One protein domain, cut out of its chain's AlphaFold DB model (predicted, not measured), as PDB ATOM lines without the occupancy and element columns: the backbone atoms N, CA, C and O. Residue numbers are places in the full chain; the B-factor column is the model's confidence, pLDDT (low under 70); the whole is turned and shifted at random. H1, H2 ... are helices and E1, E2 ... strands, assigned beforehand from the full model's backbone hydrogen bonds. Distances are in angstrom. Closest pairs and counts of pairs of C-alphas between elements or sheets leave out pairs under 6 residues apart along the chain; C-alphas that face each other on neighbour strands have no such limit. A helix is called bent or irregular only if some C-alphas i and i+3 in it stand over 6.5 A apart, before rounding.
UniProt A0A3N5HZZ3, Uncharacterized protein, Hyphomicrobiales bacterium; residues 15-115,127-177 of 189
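What this domain is: This is residues 15 to 115 and 127 to 177 of the 189 residues of an uncharacterized protein of Hyphomicrobiales bacterium (UniProt A0A3N5HZZ3). Five helices run up and down, side by side, in a rod-shaped bundle, with H4 at its core and H1, H2, H3 and H5 around it. At one end of the rod, a small antiparallel sheet of E1 and E2 sits by the last turns of H1. The printed part has 152 residues, mostly helix, in the order H1, E1, H2, H3, E2, H4, H5. It is compact, with a radius of gyration of the C-alphas of 16.7 A and spans of 54 by 26 by 26 A.

How they stand to each other: E1, residues 50 to 52, and E2, residues 112 to 114, are antiparallel, with N 51 and O 113 within hydrogen-bond range at 2.9 A. H1, residues 15 to 47, touches H2, residues 58 to 75, with residues 24 to 28 alone; the closest C-alphas, of Leu 24 and Trp 73, are 7.0 A apart. H5, residues 150 to 177, touches H2 opposite ways at a shallow tilt of 4 degrees, closest at the C-alphas of Trp 68 and Phe 156, 6.7 A. H4, residues 131 to 146, forms a helical hairpin with H5; the closest C-alphas, of Phe 141 and Gly 153, are 4.0 A apart. H3, residues 83 to 106, touches H4 opposite ways at a shallow tilt of 22 degrees, closest at the C-alphas of Trp 85 and Val 146, 4.9 A. H3 and H5 are apart. Every O i to N i+4 pair is within hydrogen-bond range in H1 and H2, against 18 of 20 in H3, 11 of 12 in H4 and 23 of 24 in H5.

Where its parts are: H1 begins at C-alpha 15, (-56.999, 43.988, 43.002), and is 48.0 A long. H2 measures 25.7 A, H4 22.4 A. H3, 34.6 A, has a kink of 37 degrees near residue 100 and is irregular, C-alphas 102 and 105 being 9.2 A apart. H5, 42.0 A, is only just irregular, with C-alphas 174 and 177 6.7 A apart, and it ends at C-alpha 177, (-13.024, 7.031, 38.354). E1 measures 6.8 A and E2 6.5 A.

The domain as a whole: The two C-alphas farthest apart, of Val 15 and Pro 177, are 57.6 A apart. Residues 116 to 126 are not printed, and C-alphas 115 and 127 are 23.6 A apart across this cut. Of the links printed whole, none is long. The mean pLDDT of the printed part is 80.1; residues under 70 include 49 to 55, 103 to 115 and 127 to 131.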
ATOM      1  N   VAL A  15     -58.372  43.564  42.645       61.06
ATOM      2  CA  VAL A  15     -56.999  43.988  43.002       61.06
ATOM      3  C   VAL A  15     -56.180  42.845  43.618       61.06
ATOM      4  O   VAL A  15     -54.996  42.674  43.308       61.06
ATOM      5  N   ARG A  16     -56.821  42.013  44.449       66.56
ATOM      6  CA  ARG A  16     -56.196  40.826  45.054       66.56
ATOM      7  C   ARG A  16     -55.839  39.780  43.995       66.56
ATOM      8  O   ARG A  16     -54.730  39.251  43.999       66.56
ATOM      9  N   MET A  17     -56.737  39.557  43.038       73.56
ATOM     10  CA  MET A  17     -56.532  38.623  41.928       73.56
ATOM     11  C   MET A  17     -55.384  39.066  41.007       73.56
ATOM     12  O   MET A  17     -54.531  38.250  40.658       73.56
ATOM     13  N   TRP A  18     -55.298  40.359  40.675       82.31
ATOM     14  CA  TRP A  18     -54.199  40.902  39.866       82.31
ATOM     15  C   TRP A  18     -52.839  40.744  40.549       82.31
ATOM     16  O   TRP A  18     -51.865  40.393  39.888       82.31
ATOM     17  N   THR A  19     -52.769  40.934  41.870       84.31
ATOM     18  CA  THR A  19     -51.520  40.778  42.635       84.31
ATOM     19  C   THR A  19     -50.996  39.341  42.564       84.31
ATOM     20  O   THR A  19     -49.826  39.126  42.247       84.31
ATOM     21  N   ASN A  20     -51.873  38.353  42.770       86.06
ATOM     22  CA  ASN A  20     -51.519  36.933  42.684       86.06
ATOM     23  C   ASN A  20     -51.028  36.562  41.281       86.06
ATOM     24  O   ASN A  20     -49.996  35.906  41.137       86.06
ATOM     25  N   VAL A  21     -51.734  37.032  40.246       87.88
ATOM     26  CA  VAL A  21     -51.343  36.823  38.845       87.88
ATOM     27  C   VAL A  21     -49.967  37.416  38.573       87.88
ATOM     28  O   VAL A  21     -49.127  36.726  38.011       87.88
ATOM     29  N   ILE A  22     -49.697  38.649  39.006       89.44
ATOM     30  CA  ILE A  22     -48.398  39.300  38.793       89.44
ATOM     31  C   ILE A  22     -47.272  38.497  39.451       89.44
ATOM     32  O   ILE A  22     -46.278  38.202  38.788       89.44
ATOM     33  N   ILE A  23     -47.431  38.101  40.717       88.56
ATOM     34  CA  ILE A  23     -46.415  37.324  41.444       88.56
ATOM     35  C   ILE A  23     -46.134  36.002  40.721       88.56
ATOM     36  O   ILE A  23     -44.980  35.683  40.432       88.56
ATOM     37  N   LEU A  24     -47.183  35.251  40.376       89.81
ATOM     38  CA  LEU A  24     -47.041  33.956  39.713       89.81
ATOM     39  C   LEU A  24     -46.487  34.092  38.292       89.81
ATOM     40  O   LEU A  24     -45.662  33.278  37.877       89.81
ATOM     41  N   SER A  25     -46.891  35.117  37.541       90.44
ATOM     42  CA  SER A  25     -46.355  35.407  36.209       90.44
ATOM     43  C   SER A  25     -44.875  35.765  36.260       90.44
ATOM     44  O   SER A  25     -44.114  35.252  35.440       90.44
ATOM     45  N   LEU A  26     -44.449  36.584  37.224       90.69
ATOM     46  CA  LEU A  26     -43.037  36.919  37.417       90.69
ATOM     47  C   LEU A  26     -42.218  35.675  37.775       90.69
ATOM     48  O   LEU A  26     -41.226  35.404  37.098       90.69
ATOM     49  N   ALA A  27     -42.679  34.870  38.736       89.31
ATOM     50  CA  ALA A  27     -42.029  33.609  39.100       89.31
ATOM     51  C   ALA A  27     -41.934  32.648  37.898       89.31
ATOM     52  O   ALA A  27     -40.891  32.048  37.637       89.31
ATOM     53  N   THR A  28     -43.004  32.546  37.101       90.00
ATOM     54  CA  THR A  28     -43.036  31.723  35.880       90.00
ATOM     55  C   THR A  28     -42.025  32.216  34.845       90.00
ATOM     56  O   THR A  28     -41.234  31.428  34.318       90.00
ATOM     57  N   LEU A  29     -42.027  33.518  34.549       89.69
ATOM     58  CA  LEU A  29     -41.134  34.121  33.562       89.69
ATOM     59  C   LEU A  29     -39.673  33.946  33.971       89.69
ATOM     60  O   LEU A  29     -38.839  33.565  33.149       89.69
ATOM     61  N   GLN A  30     -39.376  34.164  35.248       87.31
ATOM     62  CA  GLN A  30     -38.045  33.980  35.797       87.31
ATOM     63  C   GLN A  30     -37.535  32.552  35.574       87.31
ATOM     64  O   GLN A  30     -36.414  32.369  35.097       87.31
ATOM     65  N   ARG A  31     -38.368  31.536  35.831       86.81
ATOM     66  CA  ARG A  31     -38.002  30.127  35.615       86.81
ATOM     67  C   ARG A  31     -37.671  29.817  34.163       86.81
ATOM     68  O   ARG A  31     -36.722  29.082  33.886       86.81
ATOM     69  N   ILE A  32     -38.411  30.412  33.232       84.81
ATOM     70  CA  ILE A  32     -38.153  30.264  31.797       84.81
ATOM     71  C   ILE A  32     -36.819  30.922  31.425       84.81
ATOM     72  O   ILE A  32     -36.001  30.304  30.741       84.81
ATOM     73  N   VAL A  33     -36.573  32.149  31.889       85.12
ATOM     74  CA  VAL A  33     -35.332  32.889  31.608       85.12
ATOM     75  C   VAL A  33     -34.115  32.134  32.138       85.12
ATOM     76  O   VAL A  33     -33.154  31.920  31.395       85.12
ATOM     77  N   GLU A  34     -34.178  31.669  33.384       79.19
ATOM     78  CA  GLU A  34     -33.158  30.818  33.998       79.19
ATOM     79  C   GLU A  34     -32.892  29.583  33.122       79.19
ATOM     80  O   GLU A  34     -31.762  29.334  32.692       79.19
ATOM     81  N   PHE A  35     -33.932  28.833  32.765       80.44
ATOM     82  CA  PHE A  35     -33.771  27.636  31.944       80.44
ATOM     83  C   PHE A  35     -33.098  27.922  30.586       80.44
ATOM     84  O   PHE A  35     -32.205  27.179  30.154       80.44
ATOM     85  N   VAL A  36     -33.481  29.014  29.919       81.56
ATOM     86  CA  VAL A  36     -32.908  29.423  28.627       81.56
ATOM     87  C   VAL A  36     -31.430  29.789  28.768       81.56
ATOM     88  O   VAL A  36     -30.606  29.317  27.974       81.56
ATOM     89  N   ILE A  37     -31.071  30.589  29.776       76.88
ATOM     90  CA  ILE A  37     -29.681  30.999  30.017       76.88
ATOM     91  C   ILE A  37     -28.817  29.763  30.326       76.88
ATOM     92  O   ILE A  37     -27.761  29.591  29.707       76.88
ATOM     93  N   ALA A  38     -29.287  28.853  31.186       72.12
ATOM     94  CA  ALA A  38     -28.548  27.647  31.565       72.12
ATOM     95  C   ALA A  38     -28.298  26.736  30.360       72.12
ATOM     96  O   ALA A  38     -27.193  26.217  30.164       72.12
ATOM     97  N   THR A  39     -29.316  26.573  29.512       74.19
ATOM     98  CA  THR A  39     -29.230  25.762  28.295       74.19
ATOM     99  C   THR A  39     -28.252  26.376  27.299       74.19
ATOM    100  O   THR A  39     -27.432  25.667  26.706       74.19
ATOM    101  N   ARG A  40     -28.284  27.702  27.129       78.69
ATOM    102  CA  ARG A  40     -27.382  28.418  26.221       78.69
ATOM    103  C   ARG A  40     -25.928  28.321  26.677       78.69
ATOM    104  O   ARG A  40     -25.057  28.052  25.849       78.69
ATOM    105  N   ASN A  41     -25.666  28.499  27.968       74.00
ATOM    106  CA  ASN A  41     -24.324  28.359  28.530       74.00
ATOM    107  C   ASN A  41     -23.814  26.921  28.406       74.00
ATOM    108  O   ASN A  41     -22.675  26.716  27.993       74.00
ATOM    109  N   THR A  42     -24.673  25.926  28.648       70.56
ATOM    110  CA  THR A  42     -24.305  24.508  28.496       70.56
ATOM    111  C   THR A  42     -23.887  24.205  27.056       70.56
ATOM    112  O   THR A  42     -22.825  23.630  26.831       70.56
ATOM    113  N   ARG A  43     -24.654  24.670  26.058       75.44
ATOM    114  CA  ARG A  43     -24.287  24.516  24.638       75.44
ATOM    115  C   ARG A  43     -22.959  25.193  24.303       75.44
ATOM    116  O   ARG A  43     -22.168  24.630  23.555       75.44
ATOM    117  N   ARG A  44     -22.699  26.379  24.863       75.50
ATOM    118  CA  ARG A  44     -21.433  27.105  24.667       75.50
ATOM    119  C   ARG A  44     -20.235  26.353  25.241       75.50
ATOM    120  O   ARG A  44     -19.193  26.347  24.600       75.50
ATOM    121  N   GLN A  45     -20.369  25.733  26.412       69.31
ATOM    122  CA  GLN A  45     -19.272  24.975  27.021       69.31
ATOM    123  C   GLN A  45     -19.016  23.650  26.295       69.31
ATOM    124  O   GLN A  45     -17.864  23.310  26.043       69.31
ATOM    125  N   VAL A  46     -20.071  22.956  25.857       73.00
ATOM    126  CA  VAL A  46     -19.925  21.752  25.021       73.00
ATOM    127  C   VAL A  46     -19.259  22.083  23.681       73.00
ATOM    128  O   VAL A  46     -18.348  21.382  23.254       73.00
ATOM    129  N   ALA A  47     -19.629  23.202  23.051       76.81
ATOM    130  CA  ALA A  47     -18.992  23.661  21.814       76.81
ATOM    131  C   ALA A  47     -17.497  24.005  21.975       76.81
ATOM    132  O   ALA A  47     -16.779  24.054  20.982       76.81
ATOM    133  N   ARG A  48     -17.021  24.237  23.205       74.06
ATOM    134  CA  ARG A  48     -15.608  24.502  23.532       74.06
ATOM    135  C   ARG A  48     -14.827  23.238  23.918       74.06
ATOM    136  O   ARG A  48     -13.736  23.353  24.459       74.06
ATOM    137  N   GLY A  49     -15.373  22.048  23.658       69.75
ATOM    138  CA  GLY A  49     -14.723  20.770  23.975       69.75
ATOM    139  C   GLY A  49     -15.068  20.208  25.356       69.75
ATOM    140  O   GLY A  49     -14.468  19.226  25.786       69.75
ATOM    141  N   GLY A  50     -16.038  20.804  26.057       67.62
ATOM    142  CA  GLY A  50     -16.533  20.278  27.323       67.62
ATOM    143  C   GLY A  50     -17.416  19.041  27.139       67.62
ATOM    144  O   GLY A  50     -18.273  19.002  26.254       67.62
ATOM    145  N   PHE A  51     -17.264  18.049  28.011       65.44
ATOM    146  CA  PHE A  51     -18.132  16.872  28.056       65.44
ATOM    147  C   PHE A  51     -19.020  16.901  29.303       65.44
ATOM    148  O   PHE A  51     -18.649  17.407  30.363       65.44
ATOM    149  N   VAL A  52     -20.246  16.401  29.151       68.38
ATOM    150  CA  VAL A  52     -21.251  16.371  30.218       68.38
ATOM    151  C   VAL A  52     -21.048  15.115  31.057       68.38
ATOM    152  O   VAL A  52     -21.095  14.012  30.515       68.38
ATOM    153  N   ILE A  53     -20.891  15.279  32.371       62.75
ATOM    154  CA  ILE A  53     -20.769  14.163  33.318       62.75
ATOM    155  C   ILE A  53     -22.044  14.050  34.164       62.75
ATOM    156  O   ILE A  53     -22.617  15.056  34.580       62.75
ATOM    157  N   GLY A  54     -22.456  12.812  34.450       61.38
ATOM    158  CA  GLY A  54     -23.526  12.490  35.397       61.38
ATOM    159  C   GLY A  54     -24.876  12.145  34.748       61.38
ATOM    160  O   GLY A  54     -25.067  12.310  33.540       61.38
ATOM    161  N   PRO A  55     -25.832  11.623  35.541       60.62
ATOM    162  CA  PRO A  55     -27.149  11.241  35.044       60.62
ATOM    163  C   PRO A  55     -27.972  12.458  34.607       60.62
ATOM    164  O   PRO A  55     -27.921  13.532  35.208       60.62
ATOM    165  N   ASN A  56     -28.812  12.268  33.588       70.12
ATOM    166  CA  ASN A  56     -29.718  13.302  33.093       70.12
ATOM    167  C   ASN A  56     -30.942  13.476  34.016       70.12
ATOM    168  O   ASN A  56     -32.064  13.149  33.639       70.12
ATOM    169  N   LEU A  57     -30.728  13.991  35.231       75.06
ATOM    170  CA  LEU A  57     -31.788  14.321  36.199       75.06
ATOM    171  C   LEU A  57     -32.434  15.695  35.943       75.06
ATOM    172  O   LEU A  57     -33.457  16.025  36.536       75.06
ATOM    173  N   GLN A  58     -31.868  16.494  35.035       75.44
ATOM    174  CA  GLN A  58     -32.368  17.827  34.691       75.44
ATOM    175  C   GLN A  58     -33.853  17.841  34.259       75.44
ATOM    176  O   GLN A  58     -34.584  18.700  34.751       75.44
ATOM    177  N   PRO A  59     -34.351  16.912  33.415       81.94
ATOM    178  CA  PRO A  59     -35.770  16.846  33.076       81.94
ATOM    179  C   PRO A  59     -36.653  16.610  34.303       81.94
ATOM    180  O   PRO A  59     -37.694  17.240  34.425       81.94
ATOM    181  N   VAL A  60     -36.217  15.766  35.245       85.62
ATOM    182  CA  VAL A  60     -36.961  15.490  36.486       85.62
ATOM    183  C   VAL A  60     -37.062  16.749  37.347       85.62
ATOM    184  O   VAL A  60     -38.133  17.056  37.861       85.62
ATOM    185  N   MET A  61     -35.978  17.525  37.450       83.44
ATOM    186  CA  MET A  61     -35.983  18.804  38.175       83.44
ATOM    187  C   MET A  61     -36.954  19.813  37.548       83.44
ATOM    188  O   MET A  61     -37.698  20.474  38.269       83.44
ATOM    189  N   ILE A  62     -36.973  19.906  36.215       84.75
ATOM    190  CA  ILE A  62     -37.878  20.800  35.478       84.75
ATOM    191  C   ILE A  62     -39.331  20.369  35.668       84.75
ATOM    192  O   ILE A  62     -40.187  21.211  35.913       84.75
ATOM    193  N   LEU A  63     -39.614  19.066  35.596       89.94
ATOM    194  CA  LEU A  63     -40.959  18.533  35.816       89.94
ATOM    195  C   LEU A  63     -41.446  18.800  37.241       89.94
ATOM    196  O   LEU A  63     -42.589  19.212  37.418       89.94
ATOM    197  N   LEU A  64     -40.580  18.628  38.244       91.19
ATOM    198  CA  LEU A  64     -40.914  18.929  39.636       91.19
ATOM    199  C   LEU A  64     -41.262  20.414  39.817       91.19
ATOM    200  O   LEU A  64     -42.272  20.738  40.438       91.19
ATOM    201  N   GLN A  65     -40.461  21.312  39.239       90.00
ATOM    202  CA  GLN A  65     -40.714  22.755  39.276       90.00
ATOM    203  C   GLN A  65     -41.987  23.143  38.517       90.00
ATOM    204  O   GLN A  65     -42.767  23.958  39.004       90.00
ATOM    205  N   ALA A  66     -42.225  22.543  37.351       90.56
ATOM    206  CA  ALA A  66     -43.437  22.772  36.581       90.56
ATOM    207  C   ALA A  66     -44.677  22.314  37.359       90.56
ATOM    208  O   ALA A  66     -45.637  23.070  37.462       90.56
ATOM    209  N   ALA A  67     -44.643  21.125  37.968       93.88
ATOM    210  CA  ALA A  67     -45.740  20.609  38.786       93.88
ATOM    211  C   ALA A  67     -46.027  21.507  39.999       93.88
ATOM    212  O   ALA A  67     -47.185  21.828  40.269       93.88
ATOM    213  N   TRP A  68     -44.978  21.963  40.690       94.50
ATOM    214  CA  TRP A  68     -45.088  22.911  41.801       94.50
ATOM    215  C   TRP A  68     -45.781  24.211  41.382       94.50
ATOM    216  O   TRP A  68     -46.722  24.654  42.042       94.50
ATOM    217  N   LEU A  69     -45.337  24.797  40.268       92.44
ATOM    218  CA  LEU A  69     -45.829  26.075  39.767       92.44
ATOM    219  C   LEU A  69     -47.259  25.964  39.225       92.44
ATOM    220  O   LEU A  69     -48.088  26.821  39.518       92.44
ATOM    221  N   ILE A  70     -47.579  24.895  38.490       93.50
ATOM    222  CA  ILE A  70     -48.943  24.606  38.017       93.50
ATOM    223  C   ILE A  70     -49.898  24.471  39.207       93.50
ATOM    224  O   ILE A  70     -50.990  25.039  39.189       93.50
ATOM    225  N   GLY A  71     -49.486  23.768  40.264       92.31
ATOM    226  CA  GLY A  71     -50.304  23.660  41.469       92.31
ATOM    227  C   GLY A  71     -50.480  24.996  42.188       92.31
ATOM    228  O   GLY A  71     -51.577  25.274  42.659       92.31
ATOM    229  N   LEU A  72     -49.468  25.871  42.201       91.81
ATOM    230  CA  LEU A  72     -49.629  27.236  42.710       91.81
ATOM    231  C   LEU A  72     -50.620  28.052  41.876       91.81
ATOM    232  O   LEU A  72     -51.492  28.695  42.450       91.81
ATOM    233  N   TRP A  73     -50.565  27.978  40.546       91.56
ATOM    234  CA  TRP A  73     -51.568  28.615  39.684       91.56
ATOM    235  C   TRP A  73     -52.994  28.137  39.981       91.56
ATOM    236  O   TRP A  73     -53.927  28.937  39.934       91.56
ATOM    237  N   TYR A  74     -53.162  26.862  40.328       90.69
ATOM    238  CA  TYR A  74     -54.464  26.296  40.673       90.69
ATOM    239  C   TYR A  74     -54.933  26.675  42.089       90.69
ATOM    240  O   TYR A  74     -56.089  27.047  42.284       90.69
ATOM    241  N   LEU A  75     -54.043  26.591  43.080       88.06
ATOM    242  CA  LEU A  75     -54.384  26.717  44.500       88.06
ATOM    243  C   LEU A  75     -54.331  28.162  45.009       88.06
ATOM    244  O   LEU A  75     -55.152  28.548  45.835       88.06
ATOM    245  N   ALA A  76     -53.372  28.961  44.542       85.38
ATOM    246  CA  ALA A  76     -53.073  30.277  45.106       85.38
ATOM    247  C   ALA A  76     -53.909  31.417  44.514       85.38
ATOM    248  O   ALA A  76     -53.978  32.493  45.100       85.38
ATOM    249  N   TYR A  77     -54.575  31.196  43.377       75.00
ATOM    250  CA  TYR A  77     -55.233  32.253  42.602       75.00
ATOM    251  C   TYR A  77     -56.218  33.111  43.415       75.00
ATOM    252  O   TYR A  77     -56.320  34.316  43.189       75.00
ATOM    253  N   ARG A  78     -56.907  32.508  44.392       76.94
ATOM    254  CA  ARG A  78     -57.919  33.169  45.235       76.94
ATOM    255  C   ARG A  78     -57.476  33.398  46.682       76.94
ATOM    256  O   ARG A  78     -58.296  33.824  47.490       76.94
ATOM    257  N   LEU A  79     -56.228  33.084  47.024       83.50
ATOM    258  CA  LEU A  79     -55.743  33.176  48.399       83.50
ATOM    259  C   LEU A  79     -55.224  34.577  48.723       83.50
ATOM    260  O   LEU A  79     -54.832  35.341  47.836       83.50
ATOM    261  N   GLU A  80     -55.251  34.910  50.010       84.31
ATOM    262  CA  GLU A  80     -54.715  36.168  50.514       84.31
ATOM    263  C   GLU A  80     -53.186  36.148  50.531       84.31
ATOM    264  O   GLU A  80     -52.559  35.135  50.839       84.31
ATOM    265  N   VAL A  81     -52.599  37.301  50.217       86.44
ATOM    266  CA  VAL A  81     -51.151  37.494  50.210       86.44
ATOM    267  C   VAL A  81     -50.685  37.902  51.599       86.44
ATOM    268  O   VAL A  81     -51.091  38.931  52.140       86.44
ATOM    269  N   SER A  82     -49.762  37.127  52.152       88.88
ATOM    270  CA  SER A  82     -49.044  37.486  53.363       88.88
ATOM    271  C   SER A  82     -47.862  38.398  53.028       88.88
ATOM    272  O   SER A  82     -46.834  37.957  52.512       88.88
ATOM    273  N   TRP A  83     -47.999  39.686  53.350       88.38
ATOM    274  CA  TRP A  83     -46.967  40.703  53.114       88.38
ATOM    275  C   TRP A  83     -45.583  40.359  53.691       88.38
ATOM    276  O   TRP A  83     -44.602  40.532  52.966       88.38
ATOM    277  N   PRO A  84     -45.446  39.835  54.929       91.88
ATOM    278  CA  PRO A  84     -44.137  39.451  55.460       91.88
ATOM    279  C   PRO A  84     -43.423  38.408  54.590       91.88
ATOM    280  O   PRO A  84     -42.235  38.545  54.299       91.88
ATOM    281  N   TRP A  85     -44.160  37.398  54.121       91.12
ATOM    282  CA  TRP A  85     -43.620  36.364  53.240       91.12
ATOM    283  C   TRP A  85     -43.320  36.897  51.843       91.12
ATOM    284  O   TRP A  85     -42.334  36.480  51.243       91.12
ATOM    285  N   LEU A  86     -44.107  37.854  51.346       91.31
ATOM    286  CA  LEU A  86     -43.828  38.514  50.073       91.31
ATOM    287  C   LEU A  86     -42.510  39.303  50.120       91.31
ATOM    288  O   LEU A  86     -41.706  39.203  49.198       91.31
ATOM    289  N   PHE A  87     -42.242  40.043  51.198       92.81
ATOM    290  CA  PHE A  87     -40.956  40.734  51.355       92.81
ATOM    291  C   PHE A  87     -39.785  39.754  51.473       92.81
ATOM    292  O   PHE A  87     -38.737  39.979  50.867       92.81
ATOM    293  N   ALA A  88     -39.969  38.642  52.192       93.12
ATOM    294  CA  ALA A  88     -38.973  37.575  52.249       93.12
ATOM    295  C   ALA A  88     -38.711  36.965  50.860       93.12
ATOM    296  O   ALA A  88     -37.557  36.745  50.494       93.12
ATOM    297  N   TYR A  89     -39.766  36.747  50.070       92.50
ATOM    298  CA  TYR A  89     -39.678  36.263  48.694       92.50
ATOM    299  C   TYR A  89     -38.880  37.227  47.808       92.50
ATOM    300  O   TYR A  89     -37.923  36.814  47.162       92.50
ATOM    301  N   ILE A  90     -39.182  38.526  47.853       92.19
ATOM    302  CA  ILE A  90     -38.443  39.548  47.095       92.19
ATOM    303  C   ILE A  90     -36.959  39.573  47.493       92.19
ATOM    304  O   ILE A  90     -36.086  39.640  46.627       92.19
ATOM    305  N   GLY A  91     -36.655  39.490  48.794       92.81
ATOM    306  CA  GLY A  91     -35.276  39.415  49.279       92.81
ATOM    307  C   GLY A  91     -34.536  38.179  48.760       92.81
ATOM    308  O   GLY A  91     -33.371  38.273  48.364       92.81
ATOM    309  N   LEU A  92     -35.223  37.035  48.696       90.69
ATOM    310  CA  LEU A  92     -34.679  35.805  48.131       90.69
ATOM    311  C   LEU A  92     -34.393  35.943  46.628       90.69
ATOM    312  O   LEU A  92     -33.332  35.511  46.173       90.69
ATOM    313  N   GLU A  93     -35.291  36.571  45.867       90.38
ATOM    314  CA  GLU A  93     -35.094  36.787  44.430       90.38
ATOM    315  C   GLU A  93     -33.954  37.768  44.136       90.38
ATOM    316  O   GLU A  93     -33.155  37.545  43.224       90.38
ATOM    317  N   ALA A  94     -33.793  38.809  44.956       89.00
ATOM    318  CA  ALA A  94     -32.644  39.708  44.862       89.00
ATOM    319  C   ALA A  94     -31.322  38.965  45.128       89.00
ATOM    320  O   ALA A  94     -30.370  39.086  44.351       89.00
ATOM    321  N   ALA A  95     -31.276  38.143  46.183       85.94
ATOM    322  CA  ALA A  95     -30.113  37.312  46.494       85.94
ATOM    323  C   ALA A  95     -29.802  36.321  45.360       85.94
ATOM    324  O   ALA A  95     -28.634  36.106  45.022       85.94
ATOM    325  N   ARG A  96     -30.833  35.763  44.718       84.81
ATOM    326  CA  ARG A  96     -30.660  34.922  43.534       84.81
ATOM    327  C   ARG A  96     -30.042  35.677  42.375       84.81
ATOM    328  O   ARG A  96     -29.059  35.201  41.813       84.81
ATOM    329  N   GLY A  97     -30.621  36.817  42.004       81.50
ATOM    330  CA  GLY A  97     -30.129  37.630  40.896       81.50
ATOM    331  C   GLY A  97     -28.661  37.999  41.096       81.50
ATOM    332  O   GLY A  97     -27.858  37.863  40.175       81.50
ATOM    333  N   TRP A  98     -28.293  38.352  42.329       83.31
ATOM    334  CA  TRP A  98     -26.913  38.621  42.724       83.31
ATOM    335  C   TRP A  98     -25.991  37.409  42.530       83.31
ATOM    336  O   TRP A  98     -24.912  37.527  41.949       83.31
ATOM    337  N   ILE A  99     -26.422  36.226  42.967       76.69
ATOM    338  CA  ILE A  99     -25.652  34.984  42.833       76.69
ATOM    339  C   ILE A  99     -25.501  34.585  41.362       76.69
ATOM    340  O   ILE A  99     -24.392  34.288  40.921       76.69
ATOM    341  N   VAL A 100     -26.571  34.638  40.570       74.62
ATOM    342  CA  VAL A 100     -26.510  34.355  39.127       74.62
ATOM    343  C   VAL A 100     -25.586  35.349  38.416       74.62
ATOM    344  O   VAL A 100     -24.794  34.935  37.570       74.62
ATOM    345  N   ALA A 101     -25.622  36.632  38.788       77.88
ATOM    346  CA  ALA A 101     -24.726  37.649  38.244       77.88
ATOM    347  C   ALA A 101     -23.251  37.387  38.601       77.88
ATOM    348  O   ALA A 101     -22.392  37.502  37.729       77.88
ATOM    349  N   LEU A 102     -22.964  36.970  39.840       75.00
ATOM    350  CA  LEU A 102     -21.621  36.565  40.278       75.00
ATOM    351  C   LEU A 102     -21.099  35.336  39.517       75.00
ATOM    352  O   LEU A 102     -19.919  35.278  39.181       75.00
ATOM    353  N   LEU A 103     -21.961  34.350  39.251       69.19
ATOM    354  CA  LEU A 103     -21.602  33.124  38.524       69.19
ATOM    355  C   LEU A 103     -21.453  33.345  37.007       69.19
ATOM    356  O   LEU A 103     -20.661  32.659  36.353       69.19
ATOM    357  N   GLY A 104     -22.211  34.278  36.429       69.81
ATOM    358  CA  GLY A 104     -22.093  34.695  35.033       69.81
ATOM    359  C   GLY A 104     -22.125  33.531  34.031       69.81
ATOM    360  O   GLY A 104     -23.054  32.722  33.993       69.81
ATOM    361  N   SER A 105     -21.099  33.435  33.179       60.34
ATOM    362  CA  SER A 105     -21.003  32.419  32.115       60.34
ATOM    363  C   SER A 105     -20.696  31.002  32.606       60.34
ATOM    364  O   SER A 105     -20.827  30.052  31.829       60.34
ATOM    365  N   GLN A 106     -20.278  30.849  33.864       61.41
ATOM    366  CA  GLN A 106     -20.042  29.536  34.467       61.41
ATOM    367  C   GLN A 106     -21.336  28.880  34.959       61.41
ATOM    368  O   GLN A 106     -21.327  27.706  35.325       61.41
ATOM    369  N   TRP A 107     -22.456  29.607  34.940       61.62
ATOM    370  CA  TRP A 107     -23.750  29.064  35.311       61.62
ATOM    371  C   TRP A 107     -24.292  28.129  34.221       61.62
ATOM    372  O   TRP A 107     -24.794  28.573  33.182       61.62
ATOM    373  N   THR A 108     -24.174  26.823  34.455       60.34
ATOM    374  CA  THR A 108     -24.721  25.758  33.608       60.34
ATOM    375  C   THR A 108     -25.622  24.835  34.411       60.34
ATOM    376  O   THR A 108     -25.377  24.563  35.580       60.34
ATOM    377  N   SER A 109     -26.661  24.295  33.768       58.22
ATOM    378  CA  SER A 109     -27.552  23.301  34.386       58.22
ATOM    379  C   SER A 109     -26.902  21.920  34.535       58.22
ATOM    380  O   SER A 109     -27.479  21.027  35.160       58.22
ATOM    381  N   ARG A 110     -25.734  21.723  33.913       57.31
ATOM    382  CA  ARG A 110     -24.966  20.478  33.909       57.31
ATOM    383  C   ARG A 110     -23.518  20.754  34.278       57.31
ATOM    384  O   ARG A 110     -22.973  21.788  33.884       57.31
ATOM    385  N   ILE A 111     -22.903  19.803  34.977       58.03
ATOM    386  CA  ILE A 111     -21.458  19.790  35.180       58.03
ATOM    387  C   ILE A 111     -20.829  19.464  33.826       58.03
ATOM    388  O   ILE A 111     -20.916  18.338  33.332       58.03
ATOM    389  N   VAL A 112     -20.266  20.490  33.198       55.81
ATOM    390  CA  VAL A 112     -19.454  20.350  31.995       55.81
ATOM    391  C   VAL A 112     -18.006  20.398  32.453       55.81
ATOM    392  O   VAL A 112     -17.577  21.387  33.044       55.81
ATOM    393  N   VAL A 113     -17.270  19.313  32.229       58.94
ATOM    394  CA  VAL A 113     -15.831  19.264  32.495       58.94
ATOM    395  C   VAL A 113     -15.117  19.533  31.180       58.94
ATOM    396  O   VAL A 113     -15.445  18.932  30.158       58.94
ATOM    397  N   ASN A 114     -14.174  20.472  31.189       52.84
ATOM    398  CA  ASN A 114     -13.307  20.739  30.051       52.84
ATOM    399  C   ASN A 114     -11.956  20.059  30.300       52.84
ATOM    400  O   ASN A 114     -11.335  20.303  31.327       52.84
ATOM    401  N   ALA A 115     -11.516  19.198  29.381       52.06
ATOM    402  CA  ALA A 115     -10.235  18.494  29.489       52.06
ATOM    403  C   ALA A 115      -9.017  19.390  29.178       52.06
ATOM    404  O   ALA A 115      -7.889  18.994  29.446       52.06
ATOM    405  N   ILE A 127     -17.554  24.275  50.009       39.84
ATOM    406  CA  ILE A 127     -18.381  23.678  51.074       39.84
ATOM    407  C   ILE A 127     -19.892  23.810  50.774       39.84
ATOM    408  O   ILE A 127     -20.681  22.973  51.203       39.84
ATOM    409  N   PHE A 128     -20.298  24.776  49.940       43.09
ATOM    410  CA  PHE A 128     -21.678  24.957  49.467       43.09
ATOM    411  C   PHE A 128     -21.738  24.662  47.972       43.09
ATOM    412  O   PHE A 128     -21.709  25.569  47.143       43.09
ATOM    413  N   ARG A 129     -21.786  23.370  47.640       52.34
ATOM    414  CA  ARG A 129     -21.624  22.835  46.279       52.34
ATOM    415  C   ARG A 129     -22.527  23.438  45.198       52.34
ATOM    416  O   ARG A 129     -22.192  23.271  44.039       52.34
ATOM    417  N   GLU A 130     -23.578  24.183  45.536       59.47
ATOM    418  CA  GLU A 130     -24.207  25.151  44.629       59.47
ATOM    419  C   GLU A 130     -25.138  26.080  45.437       59.47
ATOM    420  O   GLU A 130     -26.194  25.628  45.888       59.47
ATOM    421  N   PRO A 131     -24.807  27.377  45.622       64.94
ATOM    422  CA  PRO A 131     -25.678  28.328  46.325       64.94
ATOM    423  C   PRO A 131     -27.103  28.344  45.755       64.94
ATOM    424  O   PRO A 131     -28.078  28.481  46.486       64.94
ATOM    425  N   ASN A 132     -27.227  28.098  44.450       72.19
ATOM    426  CA  ASN A 132     -28.499  28.050  43.740       72.19
ATOM    427  C   ASN A 132     -29.461  26.975  44.250       72.19
ATOM    428  O   ASN A 132     -30.659  27.235  44.300       72.19
ATOM    429  N   TYR A 133     -28.985  25.794  44.654       77.62
ATOM    430  CA  TYR A 133     -29.881  24.741  45.147       77.62
ATOM    431  C   TYR A 133     -30.557  25.144  46.451       77.62
ATOM    432  O   TYR A 133     -31.750  24.906  46.630       77.62
ATOM    433  N   VAL A 134     -29.820  25.819  47.333       81.06
ATOM    434  CA  VAL A 134     -30.379  26.335  48.585       81.06
ATOM    435  C   VAL A 134     -31.448  27.379  48.281       81.06
ATOM    436  O   VAL A 134     -32.551  27.288  48.805       81.06
ATOM    437  N   ILE A 135     -31.169  28.318  47.374       84.56
ATOM    438  CA  ILE A 135     -32.131  29.361  46.999       84.56
ATOM    439  C   ILE A 135     -33.375  28.761  46.336       84.56
ATOM    440  O   ILE A 135     -34.481  29.211  46.612       84.56
ATOM    441  N   ILE A 136     -33.233  27.755  45.469       84.69
ATOM    442  CA  ILE A 136     -34.384  27.100  44.829       84.69
ATOM    443  C   ILE A 136     -35.224  26.353  45.868       84.69
ATOM    444  O   ILE A 136     -36.445  26.476  45.847       84.69
ATOM    445  N   GLY A 137     -34.592  25.626  46.795       87.06
ATOM    446  CA  GLY A 137     -35.303  24.955  47.887       87.06
ATOM    447  C   GLY A 137     -36.028  25.943  48.804       87.06
ATOM    448  O   GLY A 137     -37.187  25.723  49.153       87.06
ATOM    449  N   LEU A 138     -35.382  27.066  49.133       89.38
ATOM    450  CA  LEU A 138     -35.997  28.155  49.892       89.38
ATOM    451  C   LEU A 138     -37.161  28.791  49.128       89.38
ATOM    452  O   LEU A 138     -38.186  29.064  49.737       89.38
ATOM    453  N   GLU A 139     -37.054  28.977  47.811       91.38
ATOM    454  CA  GLU A 139     -38.143  29.532  46.995       91.38
ATOM    455  C   GLU A 139     -39.353  28.605  46.987       91.38
ATOM    456  O   GLU A 139     -40.481  29.057  47.190       91.38
ATOM    457  N   MET A 140     -39.105  27.301  46.817       90.06
ATOM    458  CA  MET A 140     -40.155  26.288  46.840       90.06
ATOM    459  C   MET A 140     -40.952  26.306  48.139       90.06
ATOM    460  O   MET A 140     -42.125  25.949  48.109       90.06
ATOM    461  N   PHE A 141     -40.352  26.746  49.247       92.75
ATOM    462  CA  PHE A 141     -41.031  26.911  50.526       92.75
ATOM    463  C   PHE A 141     -41.640  28.309  50.713       92.75
ATOM    464  O   PHE A 141     -42.805  28.428  51.083       92.75
ATOM    465  N   ILE A 142     -40.877  29.370  50.442       92.69
ATOM    466  CA  ILE A 142     -41.264  30.757  50.725       92.69
ATOM    467  C   ILE A 142     -42.414  31.212  49.826       92.69
ATOM    468  O   ILE A 142     -43.347  31.832  50.330       92.69
ATOM    469  N   LEU A 143     -42.405  30.885  48.529       92.56
ATOM    470  CA  LEU A 143     -43.460  31.351  47.624       92.56
ATOM    471  C   LEU A 143     -44.846  30.776  47.990       92.56
ATOM    472  O   LEU A 143     -45.793  31.552  48.073       92.56
ATOM    473  N   PRO A 144     -45.016  29.476  48.302       93.12
ATOM    474  CA  PRO A 144     -46.290  28.970  48.818       93.12
ATOM    475  C   PRO A 144     -46.706  29.607  50.149       93.12
ATOM    476  O   PRO A 144     -47.899  29.807  50.373       93.12
ATOM    477  N   MET A 145     -45.752  29.972  51.016       92.62
ATOM    478  CA  MET A 145     -46.044  30.666  52.280       92.62
ATOM    479  C   MET A 145     -46.621  32.068  52.063       92.62
ATOM    480  O   MET A 145     -47.439  32.504  52.873       92.62
ATOM    481  N   VAL A 146     -46.301  32.734  50.942       92.00
ATOM    482  CA  VAL A 146     -46.964  33.988  50.527       92.00
ATOM    483  C   VAL A 146     -48.481  33.813  50.461       92.00
ATOM    484  O   VAL A 146     -49.206  34.737  50.808       92.00
ATOM    485  N   PHE A 147     -48.956  32.622  50.096       90.62
ATOM    486  CA  PHE A 147     -50.378  32.293  49.970       90.62
ATOM    487  C   PHE A 147     -50.916  31.441  51.135       90.62
ATOM    488  O   PHE A 147     -52.030  30.929  51.064       90.62
ATOM    489  N   GLY A 148     -50.123  31.219  52.191       90.06
ATOM    490  CA  GLY A 148     -50.491  30.353  53.322       90.06
ATOM    491  C   GLY A 148     -50.460  28.843  53.028       90.06
ATOM    492  O   GLY A 148     -50.893  28.038  53.853       90.06
ATOM    493  N   LEU A 149     -49.919  28.426  51.880       91.88
ATOM    494  CA  LEU A 149     -49.850  27.030  51.431       91.88
ATOM    495  C   LEU A 149     -48.608  26.308  51.982       91.88
ATOM    496  O   LEU A 149     -47.790  25.768  51.232       91.88
ATOM    497  N   TRP A 150     -48.463  26.279  53.308       92.62
ATOM    498  CA  TRP A 150     -47.287  25.712  53.984       92.62
ATOM    499  C   TRP A 150     -47.034  24.239  53.627       92.62
ATOM    500  O   TRP A 150     -45.890  23.839  53.421       92.62
ATOM    501  N   TRP A 151     -48.097  23.439  53.499       93.38
ATOM    502  CA  TRP A 151     -48.008  22.017  53.162       93.38
ATOM    503  C   TRP A 151     -47.478  21.806  51.737       93.38
ATOM    504  O   TRP A 151     -46.634  20.938  51.518       93.38
ATOM    505  N   TRP A 152     -47.908  22.641  50.783       93.88
ATOM    506  CA  TRP A 152     -47.425  22.604  49.400       93.88
ATOM    507  C   TRP A 152     -45.937  22.943  49.348       93.88
ATOM    508  O   TRP A 152     -45.151  22.219  48.736       93.88
ATOM    509  N   GLY A 153     -45.535  24.001  50.062       91.12
ATOM    510  CA  GLY A 153     -44.134  24.395  50.161       91.12
ATOM    511  C   GLY A 153     -43.257  23.329  50.805       91.12
ATOM    512  O   GLY A 153     -42.198  23.008  50.271       91.12
ATOM    513  N   ALA A 154     -43.708  22.723  51.903       93.12
ATOM    514  CA  ALA A 154     -42.963  21.677  52.594       93.12
ATOM    515  C   ALA A 154     -42.758  20.428  51.720       93.12
ATOM    516  O   ALA A 154     -41.640  19.920  51.636       93.12
ATOM    517  N   ILE A 155     -43.808  19.958  51.034       94.94
ATOM    518  CA  ILE A 155     -43.732  18.769  50.171       94.94
ATOM    519  C   ILE A 155     -42.741  18.998  49.030       94.94
ATOM    520  O   ILE A 155     -41.836  18.188  48.831       94.94
ATOM    521  N   PHE A 156     -42.874  20.100  48.291       92.94
ATOM    522  CA  PHE A 156     -42.013  20.342  47.133       92.94
ATOM    523  C   PHE A 156     -40.578  20.689  47.523       92.94
ATOM    524  O   PHE A 156     -39.657  20.204  46.869       92.94
ATOM    525  N   ALA A 157     -40.367  21.430  48.615       92.12
ATOM    526  CA  ALA A 157     -39.026  21.662  49.143       92.12
ATOM    527  C   ALA A 157     -38.348  20.344  49.559       92.12
ATOM    528  O   ALA A 157     -37.180  20.130  49.234       92.12
ATOM    529  N   ALA A 158     -39.078  19.426  50.204       92.94
ATOM    530  CA  ALA A 158     -38.556  18.110  50.574       92.94
ATOM    531  C   ALA A 158     -38.253  17.232  49.347       92.94
ATOM    532  O   ALA A 158     -37.175  16.641  49.266       92.94
ATOM    533  N   LEU A 159     -39.161  17.183  48.366       92.56
ATOM    534  CA  LEU A 159     -38.947  16.458  47.106       92.56
ATOM    535  C   LEU A 159     -37.734  17.001  46.344       92.56
ATOM    536  O   LEU A 159     -36.932  16.230  45.818       92.56
ATOM    537  N   TYR A 160     -37.572  18.323  46.316       91.06
ATOM    538  CA  TYR A 160     -36.432  18.968  45.680       91.06
ATOM    539  C   TYR A 160     -35.125  18.666  46.411       91.06
ATOM    540  O   TYR A 160     -34.143  18.287  45.772       91.06
ATOM    541  N   ALA A 161     -35.116  18.757  47.742       88.44
ATOM    542  CA  ALA A 161     -33.956  18.407  48.554       88.44
ATOM    543  C   ALA A 161     -33.535  16.946  48.340       88.44
ATOM    544  O   ALA A 161     -32.349  16.671  48.146       88.44
ATOM    545  N   ALA A 162     -34.497  16.018  48.287       88.56
ATOM    546  CA  ALA A 162     -34.232  14.623  47.958       88.56
ATOM    547  C   ALA A 162     -33.618  14.494  46.555       88.56
ATOM    548  O   ALA A 162     -32.571  13.872  46.393       88.56
ATOM    549  N   LEU A 163     -34.205  15.129  45.540       86.62
ATOM    550  CA  LEU A 163     -33.699  15.063  44.167       86.62
ATOM    551  C   LEU A 163     -32.258  15.587  44.042       86.62
ATOM    552  O   LEU A 163     -31.431  14.959  43.378       86.62
ATOM    553  N   ILE A 164     -31.936  16.695  44.715       83.38
ATOM    554  CA  ILE A 164     -30.572  17.239  44.774       83.38
ATOM    555  C   ILE A 164     -29.623  16.283  45.494       83.38
ATOM    556  O   ILE A 164     -28.522  16.038  45.002       83.38
ATOM    557  N   TYR A 165     -30.036  15.696  46.616       83.75
ATOM    558  CA  TYR A 165     -29.225  14.718  47.342       83.75
ATOM    559  C   TYR A 165     -28.838  13.526  46.453       83.75
ATOM    560  O   TYR A 165     -27.661  13.167  46.356       83.75
ATOM    561  N   TRP A 166     -29.806  12.965  45.724       81.69
ATOM    562  CA  TRP A 166     -29.564  11.882  44.768       81.69
ATOM    563  C   TRP A 166     -28.644  12.303  43.619       81.69
ATOM    564  O   TRP A 166     -27.743  11.547  43.245       81.69
ATOM    565  N   LYS A 167     -28.828  13.517  43.086       80.06
ATOM    566  CA  LYS A 167     -27.964  14.083  42.042       80.06
ATOM    567  C   LYS A 167     -26.512  14.175  42.511       80.06
ATOM    568  O   LYS A 167     -25.633  13.645  41.840       80.06
ATOM    569  N   VAL A 168     -26.275  14.755  43.687       76.62
ATOM    570  CA  VAL A 168     -24.927  14.922  44.251       76.62
ATOM    571  C   VAL A 168     -24.243  13.570  44.468       76.62
ATOM    572  O   VAL A 168     -23.053  13.427  44.183       76.62
ATOM    573  N   ILE A 169     -24.971  12.549  44.930       77.44
ATOM    574  CA  ILE A 169     -24.419  11.191  45.062       77.44
ATOM    575  C   ILE A 169     -24.016  10.629  43.699       77.44
ATOM    576  O   ILE A 169     -22.926  10.069  43.566       77.44
ATOM    577  N   ALA A 170     -24.881  10.754  42.695       74.88
ATOM    578  CA  ALA A 170     -24.607  10.220  41.369       74.88
ATOM    579  C   ALA A 170     -23.437  10.942  40.681       74.88
ATOM    580  O   ALA A 170     -22.614  10.296  40.034       74.88
ATOM    581  N   GLU A 171     -23.316  12.253  40.873       69.38
ATOM    582  CA  GLU A 171     -22.189  13.050  40.386       69.38
ATOM    583  C   GLU A 171     -20.880  12.654  41.072       69.38
ATOM    584  O   GLU A 171     -19.888  12.396  40.393       69.38
ATOM    585  N   ASN A 172     -20.875  12.494  42.400       70.88
ATOM    586  CA  ASN A 172     -19.688  12.028  43.124       70.88
ATOM    587  C   ASN A 172     -19.239  10.633  42.659       70.88
ATOM    588  O   ASN A 172     -18.040  10.388  42.537       70.88
ATOM    589  N   LYS A 173     -20.181   9.728  42.361       69.94
ATOM    590  CA  LYS A 173     -19.872   8.401  41.799       69.94
ATOM    591  C   LYS A 173     -19.275   8.479  40.393       69.94
ATOM    592  O   LYS A 173     -18.423   7.662  40.071       69.94
ATOM    593  N   ALA A 174     -19.702   9.440  39.575       63.97
ATOM    594  CA  ALA A 174     -19.214   9.608  38.207       63.97
ATOM    595  C   ALA A 174     -17.828  10.276  38.130       63.97
ATOM    596  O   ALA A 174     -17.087  10.022  37.187       63.97
ATOM    597  N   VAL A 175     -17.468  11.112  39.111       62.69
ATOM    598  CA  VAL A 175     -16.163  11.801  39.167       62.69
ATOM    599  C   VAL A 175     -15.054  10.909  39.734       62.69
ATOM    600  O   VAL A 175     -13.899  11.032  39.327       62.69
ATOM    601  N   LYS A 176     -15.390   9.987  40.645       62.38
ATOM    602  CA  LYS A 176     -14.414   9.130  41.339       62.38
ATOM    603  C   LYS A 176     -13.446   8.379  40.391       62.38
ATOM    604  O   LYS A 176     -12.244   8.487  40.615       62.38
ATOM    605  N   PRO A 177     -13.902   7.747  39.288       60.56
ATOM    606  CA  PRO A 177     -13.024   7.031  38.354       60.56
ATOM    607  C   PRO A 177     -12.083   7.926  37.532       60.56
ATOM    608  O   PRO A 177     -11.150   7.423  36.926       60.56
TER     609      PRO A 177